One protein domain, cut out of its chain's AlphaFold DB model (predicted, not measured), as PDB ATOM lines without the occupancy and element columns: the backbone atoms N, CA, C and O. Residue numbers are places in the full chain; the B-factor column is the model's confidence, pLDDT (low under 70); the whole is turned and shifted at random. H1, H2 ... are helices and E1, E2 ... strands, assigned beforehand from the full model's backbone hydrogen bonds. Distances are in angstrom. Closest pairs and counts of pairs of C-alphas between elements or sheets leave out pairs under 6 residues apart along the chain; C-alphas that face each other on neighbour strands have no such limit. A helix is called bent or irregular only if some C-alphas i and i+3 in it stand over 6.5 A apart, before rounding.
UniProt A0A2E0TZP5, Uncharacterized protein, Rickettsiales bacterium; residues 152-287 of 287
ATOM      1  N   VAL A 152      24.973  29.434 -25.718       95.44
ATOM      2  CA  VAL A 152      25.260  28.657 -26.918       95.44
ATOM      3  C   VAL A 152      24.145  28.895 -27.934       95.44
ATOM      4  O   VAL A 152      22.978  28.600 -27.688       95.44
ATOM      5  N   ILE A 153      24.498  29.468 -29.083       95.56
ATOM      6  CA  ILE A 153      23.574  29.930 -30.119       95.56
ATOM      7  C   ILE A 153      23.810  29.142 -31.404       95.56
ATOM      8  O   ILE A 153      24.839  29.304 -32.059       95.56
ATOM      9  N   LYS A 154      22.807  28.366 -31.818       95.56
ATOM     10  CA  LYS A 154      22.771  27.765 -33.151       95.56
ATOM     11  C   LYS A 154      22.231  28.763 -34.173       95.56
ATOM     12  O   LYS A 154      21.178  29.378 -33.960       95.56
ATOM     13  N   MET A 155      22.939  28.909 -35.285       94.12
ATOM     14  CA  MET A 155      22.595  29.790 -36.395       94.12
ATOM     15  C   MET A 155      22.385  28.987 -37.677       94.12
ATOM     16  O   MET A 155      23.277  28.276 -38.115       94.12
ATOM     17  N   ASP A 156      21.239  29.178 -38.318       93.44
ATOM     18  CA  ASP A 156      21.009  28.775 -39.704       93.44
ATOM     19  C   ASP A 156      21.073  30.036 -40.580       93.44
ATOM     20  O   ASP A 156      20.191  30.910 -40.546       93.44
ATOM     21  N   GLY A 157      22.209  30.214 -41.257       90.06
ATOM     22  CA  GLY A 157      22.581  31.470 -41.902       90.06
ATOM     23  C   GLY A 157      22.553  32.649 -40.920       90.06
ATOM     24  O   GLY A 157      23.351  32.735 -39.989       90.06
ATOM     25  N   ASN A 158      21.609  33.574 -41.119       87.12
ATOM     26  CA  ASN A 158      21.430  34.760 -40.267       87.12
ATOM     27  C   ASN A 158      20.324  34.606 -39.208       87.12
ATOM     28  O   ASN A 158      19.983  35.581 -38.532       87.12
ATOM     29  N   LYS A 159      19.729  33.416 -39.066       91.00
ATOM     30  CA  LYS A 159      18.614  33.166 -38.146       91.00
ATOM     31  C   LYS A 159      19.063  32.304 -36.973       91.00
ATOM     32  O   LYS A 159      19.718  31.290 -37.158       91.00
ATOM     33  N   LYS A 160      18.647  32.684 -35.763       93.44
ATOM     34  CA  LYS A 160      18.787  31.831 -34.578       93.44
ATOM     35  C   LYS A 160      17.786  30.684 -34.661       93.44
ATOM     36  O   LYS A 160      16.595  30.945 -34.845       93.44
ATOM     37  N   VAL A 161      18.248  29.455 -34.468       94.62
ATOM     38  CA  VAL A 161      17.412  28.245 -34.494       94.62
ATOM     39  C   VAL A 161      17.561  27.448 -33.198       94.62
ATOM     40  O   VAL A 161      18.532  27.624 -32.459       94.62
ATOM     41  N   GLN A 162      16.563  26.622 -32.875       95.50
ATOM     42  CA  GLN A 162      16.642  25.717 -31.725       95.50
ATOM     43  C   GLN A 162      17.620  24.569 -32.019       95.50
ATOM     44  O   GLN A 162      17.901  24.259 -33.177       95.50
ATOM     45  N   TYR A 163      18.119  23.935 -30.964       94.25
ATOM     46  CA  TYR A 163      18.901  22.707 -31.037       94.25
ATOM     47  C   TYR A 163      18.576  21.825 -29.832       94.25
ATOM     48  O   TYR A 163      18.136  22.337 -28.798       94.25
ATOM     49  N   SER A 164      18.750  20.518 -30.000       93.19
ATOM     50  CA  SER A 164      18.597  19.541 -28.924       93.19
ATOM     51  C   SER A 164      19.855  19.513 -28.074       93.19
ATOM     52  O   SER A 164      20.954  19.660 -28.603       93.19
ATOM     53  N   ASP A 165      19.680  19.338 -26.771       94.25
ATOM     54  CA  ASP A 165      20.808  19.185 -25.864       94.25
ATOM     55  C   ASP A 165      21.353  17.749 -25.931       94.25
ATOM     56  O   ASP A 165      20.595  16.780 -25.975       94.25
ATOM     57  N   ASP A 166      22.672  17.645 -25.922       91.50
ATOM     58  CA  ASP A 166      23.496  16.439 -25.918       91.50
ATOM     59  C   ASP A 166      24.730  16.678 -25.027       91.50
ATOM     60  O   ASP A 166      24.872  17.740 -24.419       91.50
ATOM     61  N   PHE A 167      25.627  15.696 -24.925       88.94
ATOM     62  CA  PHE A 167      26.825  15.817 -24.091       88.94
ATOM     63  C   PHE A 167      27.700  17.020 -24.495       88.94
ATOM     64  O   PHE A 167      28.084  17.829 -23.657       88.94
ATOM     65  N   GLU A 168      27.940  17.197 -25.795       84.94
ATOM     66  CA  GLU A 168      28.836  18.235 -26.317       84.94
ATOM     67  C   GLU A 168      28.290  19.646 -26.071       84.94
ATOM     68  O   GLU A 168      29.014  20.561 -25.677       84.94
ATOM     69  N   THR A 169      26.991  19.838 -26.287       89.38
ATOM     70  CA  THR A 169      26.330  21.118 -26.030       89.38
ATOM     71  C   THR A 169      26.292  21.456 -24.542       89.38
ATOM     72  O   THR A 169      26.396  22.637 -24.213       89.38
ATOM     73  N   GLN A 170      26.175  20.474 -23.640       91.62
ATOM     74  CA  GLN A 170      26.244  20.716 -22.194       91.62
ATOM     75  C   GLN A 170      27.650  21.124 -21.744       91.62
ATOM     76  O   GLN A 170      27.777  22.129 -21.042       91.62
ATOM     77  N   ASP A 171      28.696  20.448 -22.227       86.44
ATOM     78  CA  ASP A 171      30.087  20.816 -21.935       86.44
ATOM     79  C   ASP A 171      30.376  22.265 -22.352       86.44
ATOM     80  O   ASP A 171      30.883  23.082 -21.577       86.44
ATOM     81  N   VAL A 172      29.986  22.634 -23.578       87.19
ATOM     82  CA  VAL A 172      30.179  24.001 -24.081       87.19
ATOM     83  C   VAL A 172      29.366  25.011 -23.266       87.19
ATOM     84  O   VAL A 172      29.854  26.112 -23.003       87.19
ATOM     85  N   LYS A 173      28.147  24.668 -22.829       91.88
ATOM     86  CA  LYS A 173      27.342  25.540 -21.960       91.88
ATOM     87  C   LYS A 173      28.040  25.820 -20.637       91.88
ATOM     88  O   LYS A 173      28.086  26.981 -20.228       91.88
ATOM     89  N   GLU A 174      28.597  24.798 -19.995       89.31
ATOM     90  CA  GLU A 174      29.323  24.950 -18.735       89.31
ATOM     91  C   GLU A 174      30.589  25.799 -18.917       89.31
ATOM     92  O   GLU A 174      30.803  26.761 -18.173       89.31
ATOM     93  N   ILE A 175      31.377  25.528 -19.964       88.12
ATOM     94  CA  ILE A 175      32.560  26.330 -20.311       88.12
ATOM     95  C   ILE A 175      32.172  27.798 -20.511       88.12
ATOM     96  O   ILE A 175      32.801  28.692 -19.943       88.12
ATOM     97  N   MET A 176      31.121  28.067 -21.290       91.44
ATOM     98  CA  MET A 176      30.677  29.433 -21.568       91.44
ATOM     99  C   MET A 176      30.108  30.136 -20.337       91.44
ATOM    100  O   MET A 176      30.280  31.350 -20.201       91.44
ATOM    101  N   PHE A 177      29.447  29.404 -19.443       91.00
ATOM    102  CA  PHE A 177      28.997  29.935 -18.163       91.00
ATOM    103  C   PHE A 177      30.197  30.366 -17.309       91.00
ATOM    104  O   PHE A 177      30.294  31.538 -16.944       91.00
ATOM    105  N   ASN A 178      31.157  29.463 -17.086       87.38
ATOM    106  CA  ASN A 178      32.353  29.728 -16.284       87.38
ATOM    107  C   ASN A 178      33.208  30.857 -16.879       87.38
ATOM    108  O   ASN A 178      33.658  31.750 -16.160       87.38
ATOM    109  N   TYR A 179      33.369  30.876 -18.205       90.06
ATOM    110  CA  TYR A 179      34.046  31.956 -18.917       90.06
ATOM    111  C   TYR A 179      33.378  33.311 -18.651       90.06
ATOM    112  O   TYR A 179      34.044  34.269 -18.261       90.06
ATOM    113  N   ASN A 180      32.054  33.407 -18.807       91.19
ATOM    114  CA  ASN A 180      31.342  34.662 -18.570       91.19
ATOM    115  C   ASN A 180      31.358  35.083 -17.087       91.19
ATOM    116  O   ASN A 180      31.443  36.278 -16.802       91.19
ATOM    117  N   GLU A 181      31.347  34.148 -16.135       88.69
ATOM    118  CA  GLU A 181      31.515  34.459 -14.706       88.69
ATOM    119  C   GLU A 181      32.890  35.083 -14.395       88.69
ATOM    120  O   GLU A 181      32.991  35.942 -13.520       88.69
ATOM    121  N   ILE A 182      33.946  34.713 -15.126       88.88
ATOM    122  CA  ILE A 182      35.262  35.369 -15.026       88.88
ATOM    123  C   ILE A 182      35.223  36.749 -15.691       88.88
ATOM    124  O   ILE A 182      35.665  37.742 -15.108       88.88
ATOM    125  N   ILE A 183      34.663  36.836 -16.900       87.94
ATOM    126  CA  ILE A 183      34.620  38.086 -17.666       87.94
ATOM    127  C   ILE A 183      33.802  39.166 -16.954       87.94
ATOM    128  O   ILE A 183      34.198  40.324 -16.953       87.94
ATOM    129  N   THR A 184      32.708  38.808 -16.284       86.75
ATOM    130  CA  THR A 184      31.905  39.764 -15.496       86.75
ATOM    131  C   THR A 184      32.662  40.386 -14.320       86.75
ATOM    132  O   THR A 184      32.274  41.456 -13.857       86.75
ATOM    133  N   LYS A 185      33.749  39.752 -13.863       86.50
ATOM    134  CA  LYS A 185      34.655  40.259 -12.818       86.50
ATOM    135  C   LYS A 185      35.892  40.947 -13.399       86.50
ATOM    136  O   LYS A 185      36.765  41.363 -12.645       86.50
ATOM    137  N   THR A 186      35.983  41.026 -14.724       87.56
ATOM    138  CA  THR A 186      37.124  41.580 -15.446       87.56
ATOM    139  C   THR A 186      36.720  42.889 -16.113       87.56
ATOM    140  O   THR A 186      35.740  42.954 -16.855       87.56
ATOM    141  N   ILE A 187      37.488  43.944 -15.868       87.94
ATOM    142  CA  ILE A 187      37.300  45.245 -16.504       87.94
ATOM    143  C   ILE A 187      38.175  45.290 -17.751       87.94
ATOM    144  O   ILE A 187      39.394  45.159 -17.664       87.94
ATOM    145  N   PHE A 188      37.545  45.484 -18.906       88.88
ATOM    146  CA  PHE A 188      38.217  45.780 -20.168       88.88
ATOM    147  C   PHE A 188      37.922  47.229 -20.528       88.88
ATOM    148  O   PHE A 188      36.749  47.589 -20.650       88.88
ATOM    149  N   ASP A 189      38.962  48.033 -20.723       90.25
ATOM    150  CA  ASP A 189      38.802  49.460 -21.007       90.25
ATOM    151  C   ASP A 189      39.891  49.992 -21.950       90.25
ATOM    152  O   ASP A 189      40.875  49.309 -22.250       90.25
ATOM    153  N   VAL A 190      39.686  51.207 -22.457       90.81
ATOM    154  CA  VAL A 190      40.594  51.936 -23.347       90.81
ATOM    155  C   VAL A 190      40.680  53.395 -22.863       90.81
ATOM    156  O   VAL A 190      39.979  54.258 -23.396       90.81
ATOM    157  N   PRO A 191      41.556  53.703 -21.886       87.81
ATOM    158  CA  PRO A 191      41.557  54.976 -21.153       87.81
ATOM    159  C   PRO A 191      41.778  56.227 -22.007       87.81
ATOM    160  O   PRO A 191      41.452  57.332 -21.594       87.81
ATOM    161  N   MET A 192      42.354  56.073 -23.202       87.00
ATOM    162  CA  MET A 192      42.615  57.186 -24.123       87.00
ATOM    163  C   MET A 192      41.359  57.682 -24.852       87.00
ATOM    164  O   MET A 192      41.427  58.673 -25.576       87.00
ATOM    165  N   LEU A 193      40.223  56.991 -24.731       88.56
ATOM    166  CA  LEU A 193      38.993  57.410 -25.390       88.56
ATOM    167  C   LEU A 193      38.243  58.444 -24.553       88.56
ATOM    168  O   LEU A 193      37.749  58.154 -23.472       88.56
ATOM    169  N   GLU A 194      38.048  59.633 -25.123       86.25
ATOM    170  CA  GLU A 194      37.222  60.687 -24.516       86.25
ATOM    171  C   GLU A 194      35.749  60.286 -24.370       86.25
ATOM    172  O   GLU A 194      35.019  60.799 -23.523       86.25
ATOM    173  N   LYS A 195      35.276  59.401 -25.254       88.50
ATOM    174  CA  LYS A 195      33.887  58.941 -25.292       88.50
ATOM    175  C   LYS A 195      33.839  57.462 -24.923       88.50
ATOM    176  O   LYS A 195      34.648  56.700 -25.445       88.50
ATOM    177  N   PRO A 196      32.819  57.009 -24.170       88.81
ATOM    178  CA  PRO A 196      32.683  55.610 -23.753       88.81
ATOM    179  C   PRO A 196      32.225  54.688 -24.901       88.81
ATOM    180  O   PRO A 196      31.595  53.656 -24.687       88.81
ATOM    181  N   TYR A 197      32.453  55.082 -26.153       91.38
ATOM    182  CA  TYR A 197      32.087  54.314 -27.328       91.38
ATOM    183  C   TYR A 197      33.074  54.521 -28.472       91.38
ATOM    184  O   TYR A 197      33.696  55.571 -28.624       91.38
ATOM    185  N   ILE A 198      33.122  53.524 -29.343       90.00
ATOM    186  CA  ILE A 198      33.951  53.474 -30.538       90.00
ATOM    187  C   ILE A 198      33.049  53.626 -31.750       90.00
ATOM    188  O   ILE A 198      32.070  52.890 -31.892       90.00
ATOM    189  N   THR A 199      33.386  54.550 -32.644       90.69
ATOM    190  CA  THR A 199      32.731  54.651 -33.951       90.69
ATOM    191  C   THR A 199      33.484  53.779 -34.946       90.69
ATOM    192  O   THR A 199      34.639  54.052 -35.256       90.69
ATOM    193  N   ARG A 200      32.824  52.732 -35.439       85.88
ATOM    194  CA  ARG A 200      33.349  51.871 -36.499       85.88
ATOM    195  C   ARG A 200      33.328  52.559 -37.858       85.88
ATOM    196  O   ARG A 200      32.553  53.488 -38.082       85.88
ATOM    197  N   PHE A 201      34.050  51.982 -38.813       83.94
ATOM    198  CA  PHE A 201      34.043  52.390 -40.219       83.94
ATOM    199  C   PHE A 201      32.638  52.417 -40.859       83.94
ATOM    200  O   PHE A 201      32.402  53.186 -41.785       83.94
ATOM    201  N   ASP A 202      31.695  51.584 -40.397       83.31
ATOM    202  CA  ASP A 202      30.311  51.533 -40.900       83.31
ATOM    203  C   ASP A 202      29.363  52.494 -40.157       83.31
ATOM    204  O   ASP A 202      28.138  52.370 -40.258       83.31
ATOM    205  N   ASN A 203      29.932  53.446 -39.410       86.81
ATOM    206  CA  ASN A 203      29.265  54.413 -38.543       86.81
ATOM    207  C   ASN A 203      28.485  53.796 -37.373       86.81
ATOM    208  O   ASN A 203      27.749  54.511 -36.691       86.81
ATOM    209  N   LYS A 204      28.636  52.491 -37.100       87.88
ATOM    210  CA  LYS A 204      28.098  51.885 -35.878       87.88
ATOM    211  C   LYS A 204      28.911  52.291 -34.669       87.88
ATOM    212  O   LYS A 204      30.135  52.202 -34.677       87.88
ATOM    213  N   LYS A 205      28.203  52.666 -33.607       91.69
ATOM    214  CA  LYS A 205      28.813  52.972 -32.319       91.69
ATOM    215  C   LYS A 205      28.741  51.758 -31.410       91.69
ATOM    216  O   LYS A 205      27.656  51.240 -31.141       91.69
ATOM    217  N   ILE A 206      29.900  51.302 -30.957       89.31
ATOM    218  CA  ILE A 206      30.040  50.229 -29.978       89.31
ATOM    219  C   ILE A 206      30.336  50.865 -28.637       89.31
ATOM    220  O   ILE A 206      31.326  51.572 -28.511       89.31
ATOM    221  N   LEU A 207      29.507  50.595 -27.641       91.62
ATOM    222  CA  LEU A 207      29.798  51.008 -26.278       91.62
ATOM    223  C   LEU A 207      30.922  50.147 -25.688       91.62
ATOM    224  O   LEU A 207      30.894  48.926 -25.846       91.62
ATOM    225  N   ILE A 208      31.860  50.781 -24.993       89.38
ATOM    226  CA  ILE A 208      32.807  50.102 -24.109       89.38
ATOM    227  C   ILE A 208      32.126  50.001 -22.753       89.38
ATOM    228  O   ILE A 208      31.873  51.009 -22.097       89.38
ATOM    229  N   SER A 209      31.743  48.789 -22.369       85.06
ATOM    230  CA  SER A 209      31.096  48.561 -21.081       85.06
ATOM    231  C   SER A 209      31.247  47.119 -20.613       85.06
ATOM    232  O   SER A 209      31.302  46.171 -21.406       85.06
ATOM    233  N   THR A 210      31.211  46.938 -19.297       82.06
ATOM    234  CA  THR A 210      31.123  45.617 -18.660       82.06
ATOM    235  C   THR A 210      29.844  44.881 -19.070       82.06
ATOM    236  O   THR A 210      29.873  43.686 -19.355       82.06
ATOM    237  N   SER A 211      28.722  45.592 -19.230       80.25
ATOM    238  CA  SER A 211      27.461  45.002 -19.703       80.25
ATOM    239  C   SER A 211      27.539  44.464 -21.138       80.25
ATOM    240  O   SER A 211      26.849  43.504 -21.481       80.25
ATOM    241  N   GLY A 212      28.413  45.041 -21.967       84.31
ATOM    242  CA  GLY A 212      28.685  44.613 -23.334       84.31
ATOM    243  C   GLY A 212      29.743  43.517 -23.446       84.31
ATOM    244  O   GLY A 212      30.137  43.200 -24.563       84.31
ATOM    245  N   SER A 213      30.224  42.956 -22.336       87.44
ATOM    246  CA  SER A 213      31.350  42.007 -22.297       87.44
ATOM    247  C   SER A 213      30.917  40.535 -22.324       87.44
ATOM    248  O   SER A 213      31.691  39.646 -22.003       87.44
ATOM    249  N   GLN A 214      29.669  40.252 -22.696       89.19
ATOM    250  CA  GLN A 214      29.121  38.895 -22.661       89.19
ATOM    251  C   GLN A 214      29.440  38.110 -23.933       89.19
ATOM    252  O   GLN A 214      29.027  38.496 -25.033       89.19
ATOM    253  N   ALA A 215      30.100  36.970 -23.762       90.94
ATOM    254  CA  ALA A 215      30.451  36.063 -24.839       90.94
ATOM    255  C   ALA A 215      29.375  34.995 -25.053       90.94
ATOM    256  O   ALA A 215      28.774  34.481 -24.110       90.94
ATOM    257  N   ASN A 216      29.173  34.632 -26.312       92.75
ATOM    258  CA  ASN A 216      28.318  33.544 -26.754       92.75
ATOM    259  C   ASN A 216      29.136  32.626 -27.654       92.75
ATOM    260  O   ASN A 216      29.908  33.099 -28.491       92.75
ATOM    261  N   PHE A 217      28.914  31.330 -27.519       91.75
ATOM    262  CA  PHE A 217      29.395  30.341 -28.466       91.75
ATOM    263  C   PHE A 217      28.375  30.229 -29.593       91.75
ATOM    264  O   PHE A 217      27.211  29.925 -29.349       91.75
ATOM    265  N   ILE A 218      28.775  30.519 -30.824       92.75
ATOM    266  CA  ILE A 218      27.885  30.546 -31.983       92.75
ATOM    267  C   ILE A 218      28.336  29.480 -32.966       92.75
ATOM    268  O   ILE A 218      29.464  29.558 -33.440       92.75
ATOM    269  N   PHE A 219      27.456  28.544 -33.314       87.81
ATOM    270  CA  PHE A 219      27.738  27.471 -34.272       87.81
ATOM    271  C   PHE A 219      26.628  27.342 -35.317       87.81
ATOM    272  O   PHE A 219      25.520  27.835 -35.093       87.81
ATOM    273  N   SER A 220      26.922  26.714 -36.459       87.69
ATOM    274  CA  SER A 220      25.912  26.427 -37.487       87.69
ATOM    275  C   SER A 220      25.391  24.996 -37.411       87.69
ATOM    276  O   SER A 220      24.344  24.762 -36.816       87.69
ATOM    277  N   ASP A 221      26.131  24.046 -37.977       80.94
ATOM    278  CA  ASP A 221      25.703  22.652 -38.114       80.94
ATOM    279  C   ASP A 221      26.365  21.775 -37.059       80.94
ATOM    280  O   ASP A 221      25.685  21.168 -36.235       80.94
ATOM    281  N   ASP A 222      27.696  21.771 -37.060       79.50
ATOM    282  CA  ASP A 222      28.538  20.955 -36.192       79.50
ATOM    283  C   ASP A 222      29.240  21.858 -35.168       79.50
ATOM    284  O   ASP A 222      30.013  22.756 -35.532       79.50
ATOM    285  N   ILE A 223      28.957  21.602 -33.888       81.56
ATOM    286  CA  ILE A 223      29.473  22.361 -32.747       81.56
ATOM    287  C   ILE A 223      31.005  22.294 -32.647       81.56
ATOM    288  O   ILE A 223      31.619  23.227 -32.135       81.56
ATOM    289  N   LYS A 224      31.637  21.246 -33.193       75.88
ATOM    290  CA  LYS A 224      33.091  21.031 -33.155       75.88
ATOM    291  C   LYS A 224      33.836  21.676 -34.317       75.88
ATOM    292  O   LYS A 224      35.019  21.976 -34.185       75.88
ATOM    293  N   LYS A 225      33.181  21.865 -35.465       73.00
ATOM    294  CA  LYS A 225      33.858  22.301 -36.701       73.00
ATOM    295  C   LYS A 225      33.684  23.780 -36.988       73.00
ATOM    296  O   LYS A 225      34.652  24.461 -37.310       73.00
ATOM    297  N   ASN A 226      32.452  24.269 -36.888       76.12
ATOM    298  CA  ASN A 226      32.077  25.582 -37.401       76.12
ATOM    299  C   ASN A 226      31.460  26.422 -36.289       76.12
ATOM    300  O   ASN A 226      30.253  26.675 -36.280       76.12
ATOM    301  N   PHE A 227      32.311  26.865 -35.361       83.25
ATOM    302  CA  PHE A 227      31.912  27.748 -34.275       83.25
ATOM    303  C   PHE A 227      32.775  29.006 -34.173       83.25
ATOM    304  O   PHE A 227      33.887  29.089 -34.696       83.25
ATOM    305  N   LYS A 228      32.253  30.003 -33.463       86.50
ATOM    306  CA  LYS A 228      32.991  31.187 -33.021       86.50
ATOM    307  C   LYS A 228      32.518  31.632 -31.645       86.50
ATOM    308  O   LYS A 228      31.347  31.475 -31.311       86.50
ATOM    309  N   ILE A 229      33.406  32.264 -30.888       85.69
ATOM    310  CA  ILE A 229      33.040  32.984 -29.667       85.69
ATOM    311  C   ILE A 229      32.878  34.465 -30.023       85.69
ATOM    312  O   ILE A 229      33.796  35.087 -30.558       85.69
ATOM    313  N   ASP A 230      31.689  35.016 -29.787       88.00
ATOM    314  CA  ASP A 230      31.310  36.373 -30.198       88.00
ATOM    315  C   ASP A 230      30.276  36.972 -29.226       88.00
ATOM    316  O   ASP A 230      29.669  36.277 -28.416       88.00
ATOM    317  N   GLY A 231      30.011  38.269 -29.322       88.12
ATOM    318  CA  GLY A 231      29.016  38.977 -28.513       88.12
ATOM    319  C   GLY A 231      29.609  40.132 -27.722       88.12
ATOM    320  O   GLY A 231      28.961  41.188 -27.637       88.12
ATOM    321  N   CYS A 232      30.852  39.982 -27.259       90.88
ATOM    322  CA  CYS A 232      31.546  41.021 -26.520       90.88
ATOM    323  C   CYS A 232      31.771  42.250 -27.402       90.88
ATOM    324  O   CYS A 232      31.869  42.171 -28.632       90.88
ATOM    325  N   TRP A 233      31.862  43.423 -26.784       90.50
ATOM    326  CA  TRP A 233      32.104  44.663 -27.510       90.50
ATOM    327  C   TRP A 233      33.453  44.633 -28.244       90.50
ATOM    328  O   TRP A 233      33.529  45.114 -29.377       90.50
ATOM    329  N   TRP A 234      34.472  43.968 -27.685       88.56
ATOM    330  CA  TRP A 234      35.779  43.823 -28.332       88.56
ATOM    331  C   TRP A 234      35.761  42.906 -29.566       88.56
ATOM    332  O   TRP A 234      36.569  43.090 -30.473       88.56
ATOM    333  N   ASN A 235      34.802  41.977 -29.683       86.81
ATOM    334  CA  ASN A 235      34.630  41.181 -30.908       86.81
ATOM    335  C   ASN A 235      34.135  42.028 -32.093       86.81
ATOM    336  O   ASN A 235      34.170  41.591 -33.242       86.81
ATOM    337  N   LYS A 236      33.641  43.242 -31.821       87.38
ATOM    338  CA  LYS A 236      33.050  44.134 -32.822       87.38
ATOM    339  C   LYS A 236      34.031  45.207 -33.302       87.38
ATOM    340  O   LYS A 236      33.650  45.969 -34.195       87.38
ATOM    341  N   LEU A 237      35.236  45.272 -32.736       86.81
ATOM    342  CA  LEU A 237      36.266  46.242 -33.107       86.81
ATOM    343  C   LEU A 237      36.699  46.040 -34.552       86.81
ATOM    344  O   LEU A 237      36.818  44.911 -35.029       86.81
ATOM    345  N   ASP A 238      36.919  47.144 -35.254       85.25
ATOM    346  CA  ASP A 238      37.471  47.107 -36.599       85.25
ATOM    347  C   ASP A 238      38.982  47.349 -36.596       85.25
ATOM    348  O   ASP A 238      39.600  47.707 -35.591       85.25
ATOM    349  N   TYR A 239      39.588  47.105 -37.754       82.44
ATOM    350  CA  TYR A 239      41.029  47.237 -37.926       82.44
ATOM    351  C   TYR A 239      41.514  48.679 -37.736       82.44
ATOM    352  O   TYR A 239      42.610  48.880 -37.219       82.44
ATOM    353  N   ASP A 240      40.710  49.670 -38.140       83.25
ATOM    354  CA  ASP A 240      41.070  51.081 -37.991       83.25
ATOM    355  C   ASP A 240      41.164  51.436 -36.498       83.25
ATOM    356  O   ASP A 240      42.168  52.009 -36.083       83.25
ATOM    357  N   PHE A 241      40.211  51.001 -35.668       86.56
ATOM    358  CA  PHE A 241      40.306  51.141 -34.215       86.56
ATOM    359  C   PHE A 241      41.536  50.429 -33.643       86.56
ATOM    360  O   PHE A 241      42.339  51.044 -32.940       86.56
ATOM    361  N   LEU A 242      41.712  49.141 -33.958       86.69
ATOM    362  CA  LEU A 242      42.810  48.343 -33.407       86.69
ATOM    363  C   LEU A 242      44.180  48.936 -33.755       86.69
ATOM    364  O   LEU A 242      45.059  48.977 -32.902       86.69
ATOM    365  N   LYS A 243      44.353  49.470 -34.968       84.00
ATOM    366  CA  LYS A 243      45.613  50.087 -35.400       84.00
ATOM    367  C   LYS A 243      46.069  51.223 -34.478       84.00
ATOM    368  O   LYS A 243      47.267  51.360 -34.243       84.00
ATOM    369  N   PHE A 244      45.143  52.041 -33.982       85.88
ATOM    370  CA  PHE A 244      45.474  53.196 -33.142       85.88
ATOM    371  C   PHE A 244      45.405  52.880 -31.647       85.88
ATOM    372  O   PHE A 244      46.246  53.354 -30.886       85.88
ATOM    373  N   TYR A 245      44.436  52.061 -31.232       88.56
ATOM    374  CA  TYR A 245      44.071  51.910 -29.823       88.56
ATOM    375  C   TYR A 245      44.447  50.568 -29.199       88.56
ATOM    376  O   TYR A 245      44.379  50.456 -27.981       88.56
ATOM    377  N   ALA A 246      44.891  49.565 -29.966       87.00
ATOM    378  CA  ALA A 246      45.208  48.244 -29.412       87.00
ATOM    379  C   ALA A 246      46.235  48.293 -28.267       87.00
ATOM    380  O   ALA A 246      46.062  47.614 -27.261       87.00
ATOM    381  N   LYS A 247      47.261  49.146 -28.389       88.00
ATOM    382  CA  LYS A 247      48.292  49.356 -27.354       88.00
ATOM    383  C   LYS A 247      47.788  50.073 -26.093       88.00
ATOM    384  O   LYS A 247      48.521  50.177 -25.118       88.00
ATOM    385  N   HIS A 248      46.578  50.622 -26.145       89.75
ATOM    386  CA  HIS A 248      45.939  51.362 -25.059       89.75
ATOM    387  C   HIS A 248      44.814  50.565 -24.394       89.75
ATOM    388  O   HIS A 248      44.182  51.075 -23.474       89.75
ATOM    389  N   ILE A 249      44.544  49.343 -24.859       89.69
ATOM    390  CA  ILE A 249      43.608  48.446 -24.189       89.69
ATOM    391  C   ILE A 249      44.247  48.006 -22.871       89.69
ATOM    392  O   ILE A 249      45.417  47.619 -22.837       89.69
ATOM    393  N   ILE A 250      43.467  48.053 -21.798       91.56
ATOM    394  CA  ILE A 250      43.855  47.587 -20.468       91.56
ATOM    395  C   ILE A 250      42.896  46.502 -19.988       91.56
ATOM    396  O   ILE A 250      41.742  46.425 -20.421       91.56
ATOM    397  N   VAL A 251      43.388  45.668 -19.075       91.25
ATOM    398  CA  VAL A 251      42.587  44.666 -18.371       91.25
ATOM    399  C   VAL A 251      42.824  44.835 -16.878       91.25
ATOM    400  O   VAL A 251      43.966  44.748 -16.434       91.25
ATOM    401  N   ASN A 252      41.761  45.065 -16.105       90.94
ATOM    402  CA  ASN A 252      41.822  45.310 -14.658       90.94
ATOM    403  C   ASN A 252      42.852  46.391 -14.294       90.94
ATOM    404  O   ASN A 252      43.740  46.150 -13.475       90.94
ATOM    405  N   ASP A 253      42.780  47.537 -14.977       90.69
ATOM    406  CA  ASP A 253      43.679  48.686 -14.786       90.69
ATOM    407  C   ASP A 253      45.165  48.402 -15.042       90.69
ATOM    408  O   ASP A 253      46.038  49.189 -14.676       90.69
ATOM    409  N   LYS A 254      45.475  47.290 -15.719       91.19
ATOM    410  CA  LYS A 254      46.839  46.919 -16.094       91.19
ATOM    411  C   LYS A 254      47.038  47.005 -17.608       91.19
ATOM    412  O   LYS A 254      46.180  46.522 -18.358       91.19
ATOM    413  N   PRO A 255      48.171  47.570 -18.074       88.19
ATOM    414  CA  PRO A 255      48.572  47.485 -19.472       88.19
ATOM    415  C   PRO A 255      48.583  46.031 -19.941       88.19
ATOM    416  O   PRO A 255      49.069  45.149 -19.230       88.19
ATOM    417  N   THR A 256      48.061  45.781 -21.139       84.88
ATOM    418  CA  THR A 256      48.104  44.455 -21.754       84.88
ATOM    419  C   THR A 256      48.693  44.524 -23.155       84.88
ATOM    420  O   THR A 256      48.649  45.554 -23.828       84.88
ATOM    421  N   SER A 257      49.251  43.405 -23.604       76.88
ATOM    422  CA  SER A 257      49.712  43.252 -24.977       76.88
ATOM    423  C   SER A 257      48.567  42.721 -25.824       76.88
ATOM    424  O   SER A 257      48.103  41.595 -25.637       76.88
ATOM    425  N   PHE A 258      48.119  43.517 -26.791       74.00
ATOM    426  CA  PHE A 258      47.196  43.027 -27.803       74.00
ATOM    427  C   PHE A 258      47.943  42.146 -28.803       74.00
ATOM    428  O   PHE A 258      48.837  42.613 -29.509       74.00
ATOM    429  N   PHE A 259      47.547  40.879 -28.896       68.62
ATOM    430  CA  PHE A 259      48.067  39.960 -29.900       68.62
ATOM    431  C   PHE A 259      47.000  39.673 -30.954       68.62
ATOM    432  O   PHE A 259      46.040  38.938 -30.714       68.62
ATOM    433  N   ASN A 260      47.162  40.259 -32.142       62.22
ATOM    434  CA  ASN A 260      46.276  39.977 -33.262       62.22
ATOM    435  C   ASN A 260      46.675  38.661 -33.923       62.22
ATOM    436  O   ASN A 260      47.554  38.631 -34.788       62.22
ATOM    437  N   LEU A 261      45.994  37.574 -33.565       62.12
ATOM    438  CA  LEU A 261      46.248  36.285 -34.202       62.12
ATOM    439  C   LEU A 261      46.094  36.369 -35.724       62.12
ATOM    440  O   LEU A 261      46.882  35.741 -36.415       62.12
ATOM    441  N   ASN A 262      45.209  37.214 -36.267       51.97
ATOM    442  CA  ASN A 262      44.981  37.328 -37.715       51.97
ATOM    443  C   ASN A 262      46.235  37.717 -38.519       51.97
ATOM    444  O   ASN A 262      46.331  37.366 -39.697       51.97
ATOM    445  N   GLU A 263      47.189  38.437 -37.922       52.72
ATOM    446  CA  GLU A 263      48.418  38.860 -38.610       52.72
ATOM    447  C   GLU A 263      49.371  37.679 -38.826       52.72
ATOM    448  O   GLU A 263      49.817  37.442 -39.949       52.72
ATOM    449  N   ASN A 264      49.575  36.860 -37.793       56.72
ATOM    450  CA  ASN A 264      50.365  35.630 -37.891       56.72
ATOM    451  C   ASN A 264      49.596  34.500 -38.586       56.72
ATOM    452  O   ASN A 264      50.188  33.669 -39.276       56.72
ATOM    453  N   PHE A 265      48.269  34.486 -38.459       60.44
ATOM    454  CA  PHE A 265      47.419  33.448 -39.022       60.44
ATOM    455  C   PHE A 265      47.285  33.579 -40.538       60.44
ATOM    456  O   PHE A 265      47.367  32.572 -41.219       60.44
ATOM    457  N   ASN A 266      47.179  34.787 -41.110       56.19
ATOM    458  CA  ASN A 266      47.219  34.938 -42.574       56.19
ATOM    459  C   ASN A 266      48.557  34.453 -43.156       56.19
ATOM    460  O   ASN A 266      48.566  33.788 -44.188       56.19
ATOM    461  N   TYR A 267      49.682  34.735 -42.486       60.44
ATOM    462  CA  TYR A 267      50.991  34.227 -42.907       60.44
ATOM    463  C   TYR A 267      51.068  32.697 -42.805       60.44
ATOM    464  O   TYR A 267      51.501  32.028 -43.743       60.44
ATOM    465  N   PHE A 268      50.587  32.132 -41.696       64.38
ATOM    466  CA  PHE A 268      50.481  30.688 -41.509       64.38
ATOM    467  C   PHE A 268      49.590  30.029 -42.575       64.38
ATOM    468  O   PHE A 268      50.011  29.052 -43.191       64.38
ATOM    469  N   LEU A 269      48.403  30.580 -42.852       56.66
ATOM    470  CA  LEU A 269      47.461  30.079 -43.860       56.66
ATOM    471  C   LEU A 269      48.033  30.197 -45.277       56.66
ATOM    472  O   LEU A 269      47.946  29.241 -46.046       56.66
ATOM    473  N   LYS A 270      48.701  31.309 -45.606       66.56
ATOM    474  CA  LYS A 270      49.439  31.453 -46.867       66.56
ATOM    475  C   LYS A 270      50.485  30.347 -47.011       66.56
ATOM    476  O   LYS A 270      50.558  29.710 -48.054       66.56
ATOM    477  N   LYS A 271      51.264  30.088 -45.956       72.75
ATOM    478  CA  LYS A 271      52.351  29.099 -45.975       72.75
ATOM    479  C   LYS A 271      51.860  27.649 -45.988       72.75
ATOM    480  O   LYS A 271      52.528  26.799 -46.566       72.75
ATOM    481  N   LYS A 272      50.743  27.343 -45.325       72.50
ATOM    482  CA  LYS A 272      50.252  25.964 -45.163       72.50
ATOM    483  C   LYS A 272      49.219  25.536 -46.195       72.50
ATOM    484  O   LYS A 272      49.196  24.361 -46.532       72.50
ATOM    485  N   ILE A 273      48.382  26.455 -46.673       72.56
ATOM    486  CA  ILE A 273      47.260  26.133 -47.570       72.56
ATOM    487  C   ILE A 273      47.110  27.116 -48.745       72.56
ATOM    488  O   ILE A 273      46.115  27.064 -49.457       72.56
ATOM    489  N   GLY A 274      48.074  28.023 -48.960       63.41
ATOM    490  CA  GLY A 274      48.108  28.914 -50.129       63.41
ATOM    491  C   GLY A 274      47.082  30.055 -50.128       63.41
ATOM    492  O   GLY A 274      46.930  30.739 -51.135       63.41
ATOM    493  N   ILE A 275      46.374  30.294 -49.018       58.00
ATOM    494  CA  ILE A 275      45.347  31.343 -48.931       58.00
ATOM    495  C   ILE A 275      45.980  32.654 -48.457       58.00
ATOM    496  O   ILE A 275      46.384  32.769 -47.303       58.00
ATOM    497  N   GLU A 276      46.040  33.663 -49.330       52.22
ATOM    498  CA  GLU A 276      46.752  34.914 -49.028       52.22
ATOM    499  C   GLU A 276      45.976  35.923 -48.158       52.22
ATOM    500  O   GLU A 276      46.604  36.743 -47.490       52.22
ATOM    501  N   TYR A 277      44.634  35.900 -48.138       52.38
ATOM    502  CA  TYR A 277      43.837  36.996 -47.552       52.38
ATOM    503  C   TYR A 277      42.523  36.537 -46.908       52.38
ATOM    504  O   TYR A 277      41.434  36.884 -47.373       52.38
ATOM    505  N   PHE A 278      42.607  35.781 -45.814       48.09
ATOM    506  CA  PHE A 278      41.411  35.343 -45.088       48.09
ATOM    507  C   PHE A 278      40.738  36.508 -44.337       48.09
ATOM    508  O   PHE A 278      39.527  36.711 -44.429       48.09
ATOM    509  N   PHE A 279      41.531  37.357 -43.674       48.84
ATOM    510  CA  PHE A 279      41.040  38.580 -43.028       48.84
ATOM    511  C   PHE A 279      41.254  39.790 -43.948       48.84
ATOM    512  O   PHE A 279      42.377  40.256 -44.139       48.84
ATOM    513  N   LYS A 280      40.176  40.302 -44.558       45.25
ATOM    514  CA  LYS A 280      40.240  41.413 -45.524       45.25
ATOM    515  C   LYS A 280      40.776  42.698 -44.873       45.25
ATOM    516  O   LYS A 280      40.085  43.324 -44.073       45.25
ATOM    517  N   LYS A 281      41.972  43.139 -45.285       41.06
ATOM    518  CA  LYS A 281      42.454  44.517 -45.080       41.06
ATOM    519  C   LYS A 281      41.664  45.469 -45.992       41.06
ATOM    520  O   LYS A 281      41.193  45.069 -47.057       41.06
ATOM    521  N   LYS A 282      41.519  46.724 -45.558       40.25
ATOM    522  CA  LYS A 282      40.893  47.858 -46.264       40.25
ATOM    523  C   LYS A 282      41.156  47.789 -47.779       40.25
ATOM    524  O   LYS A 282      42.262  48.086 -48.222       40.25
ATOM    525  N   ARG A 283      40.156  47.417 -48.592       35.44
ATOM    526  CA  ARG A 283      40.203  47.754 -50.022       35.44
ATOM    527  C   ARG A 283      39.965  49.255 -50.090       35.44
ATOM    528  O   ARG A 283      38.822  49.697 -50.034       35.44
ATOM    529  N   PHE A 284      41.043  50.029 -50.173       32.47
ATOM    530  CA  PHE A 284      40.967  51.364 -50.744       32.47
ATOM    531  C   PHE A 284      40.460  51.183 -52.176       32.47
ATOM    532  O   PHE A 284      41.222  50.832 -53.073       32.47
ATOM    533  N   ARG A 285      39.153  51.341 -52.389       28.62
ATOM    534  CA  ARG A 285      38.686  51.721 -53.717       28.62
ATOM    535  C   ARG A 285      39.213  53.136 -53.910       28.62
ATOM    536  O   ARG A 285      38.815  54.040 -53.181       28.62
ATOM    537  N   LYS A 286      40.200  53.275 -54.801       29.25
ATOM    538  CA  LYS A 286      40.483  54.558 -55.442       29.25
ATOM    539  C   LYS A 286      39.149  55.090 -55.988       29.25
ATOM    540  O   LYS A 286      38.345  54.276 -56.439       29.25
ATOM    541  N   PHE A 287      38.980  56.397 -55.805       31.12
ATOM    542  CA  PHE A 287      37.918  57.292 -56.269       31.12
ATOM    543  C   PHE A 287      37.000  56.737 -57.359       31.12
ATOM    544  O   PHE A 287      37.531  56.252 -58.382       31.12
TER     545      PHE A 287
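AT A GLANCE: This is residues 152 to 287 of the 287 residues of an uncharacterized protein of Rickettsiales bacterium (UniProt A0A2E0TZP5). A small, strongly twisted sheet of four strands, E2, E1, E5 and E6, with the long helix H1 packed on it near Val 152 of E1 and Asn 216 of E5, makes one end of the domain; the hairpin E3 and E4 and the helix H3 lie toward the other end, and the short helix H2 lies near the middle, between the sheet and E4. H4 and the last stretch, residues 274 to 287, lie off to one side, with H4 apart from the other named elements. The printed part has 136 residues, with four named helices and six named strands in the order E1, E2, H1, E3, E4, E5, E6, H2, H3, H4; the class is mixed, helices and strands, and under half of the residues are in named elements. The larger sheet, in the order E2, E1, E5, E6, is mixed, and E3 and E4 form an antiparallel pair. The whole is only just loose, close to compact, with a radius of gyration of the C-alphas of 17.3 A and spans of 47 by 41 by 28 A.

HOW THE PARTS SIT: In the larger sheet the inner strands E1, residues 152 to 156, and E5, residues 216 to 219, are parallel at 36 degrees, with N 153 and O 217 at 2.8 A. The edge strand E2, residues 159 to 161, forms an antiparallel hairpin with E1, with N 156 and O 159 at 2.8 A. E1 is staggered: residues 152 to 154 pair with E5 and residues 154 to 156 with E2. The other edge strand, E6, residues 227 to 230, forms an antiparallel hairpin with E5, with N 216 and O 230 at 2.7 A. H1, residues 167 to 183, is on this sheet, and together they form two layers, a helix on one face of a sheet. Its closest C-alphas to E1 are those of Lys 173 and Val 152, 6.2 A apart; to E5, those of Met 176 and Asn 216, 7.0 A apart. E3, residues 197 to 199, and E4, residues 205 to 207, form an antiparallel hairpin, with N 198 and O 206 at 2.8 A, and both are apart from E1, E2, E5 and E6. H2, residues 233 to 236, is nearest E4 at the C-alphas of Trp 233 and Ile 206, 6.4 A apart. The closest C-alphas of E3 and H3, residues 239 to 248, are those of Ile 198 and Phe 241, 7.7 A apart. H4, residues 261 to 273, is apart from H1, H2 and H3. Every O i to N i+4 pair is within hydrogen-bond range in H1, against 3 of 6 in H3 and 8 of 9 in H4; H2 is too short for such a pair.

IN THESE COORDINATES: E1 begins at C-alpha 152, (25.260, 28.657, -26.918), and is 13.5 A long, while E2 is 6.2 A. H1 is 24.5 A long and ends at C-alpha 183, (34.620, 38.086, -17.666). E3 is 6.7 A, E4 6.4 A, E5 9.7 A, E6 9.6 A and H2 5.4 A long. H3, 14.4 A long, is irregular: C-alphas 244 and 247 are 7.5 A apart. H4, 16.8 A long, ends at C-alpha 273, (47.260, 26.133, -47.570).

THE WHOLE: The two C-alphas farthest apart are those of Phe 167 and Phe 287, the chain's last residue, at 53.7 A. The printed part has no cut. The links from H1 to E3 and from H3 to H4 are long, with 13 and 12 residues; short antiparallel pairings join residues 188 to 189 with 250 to 251, and 250 to 251 with 254 to 255. The mean pLDDT of the printed part is 80.6, and residues 259 to 270 and 274 to 287 are under 70.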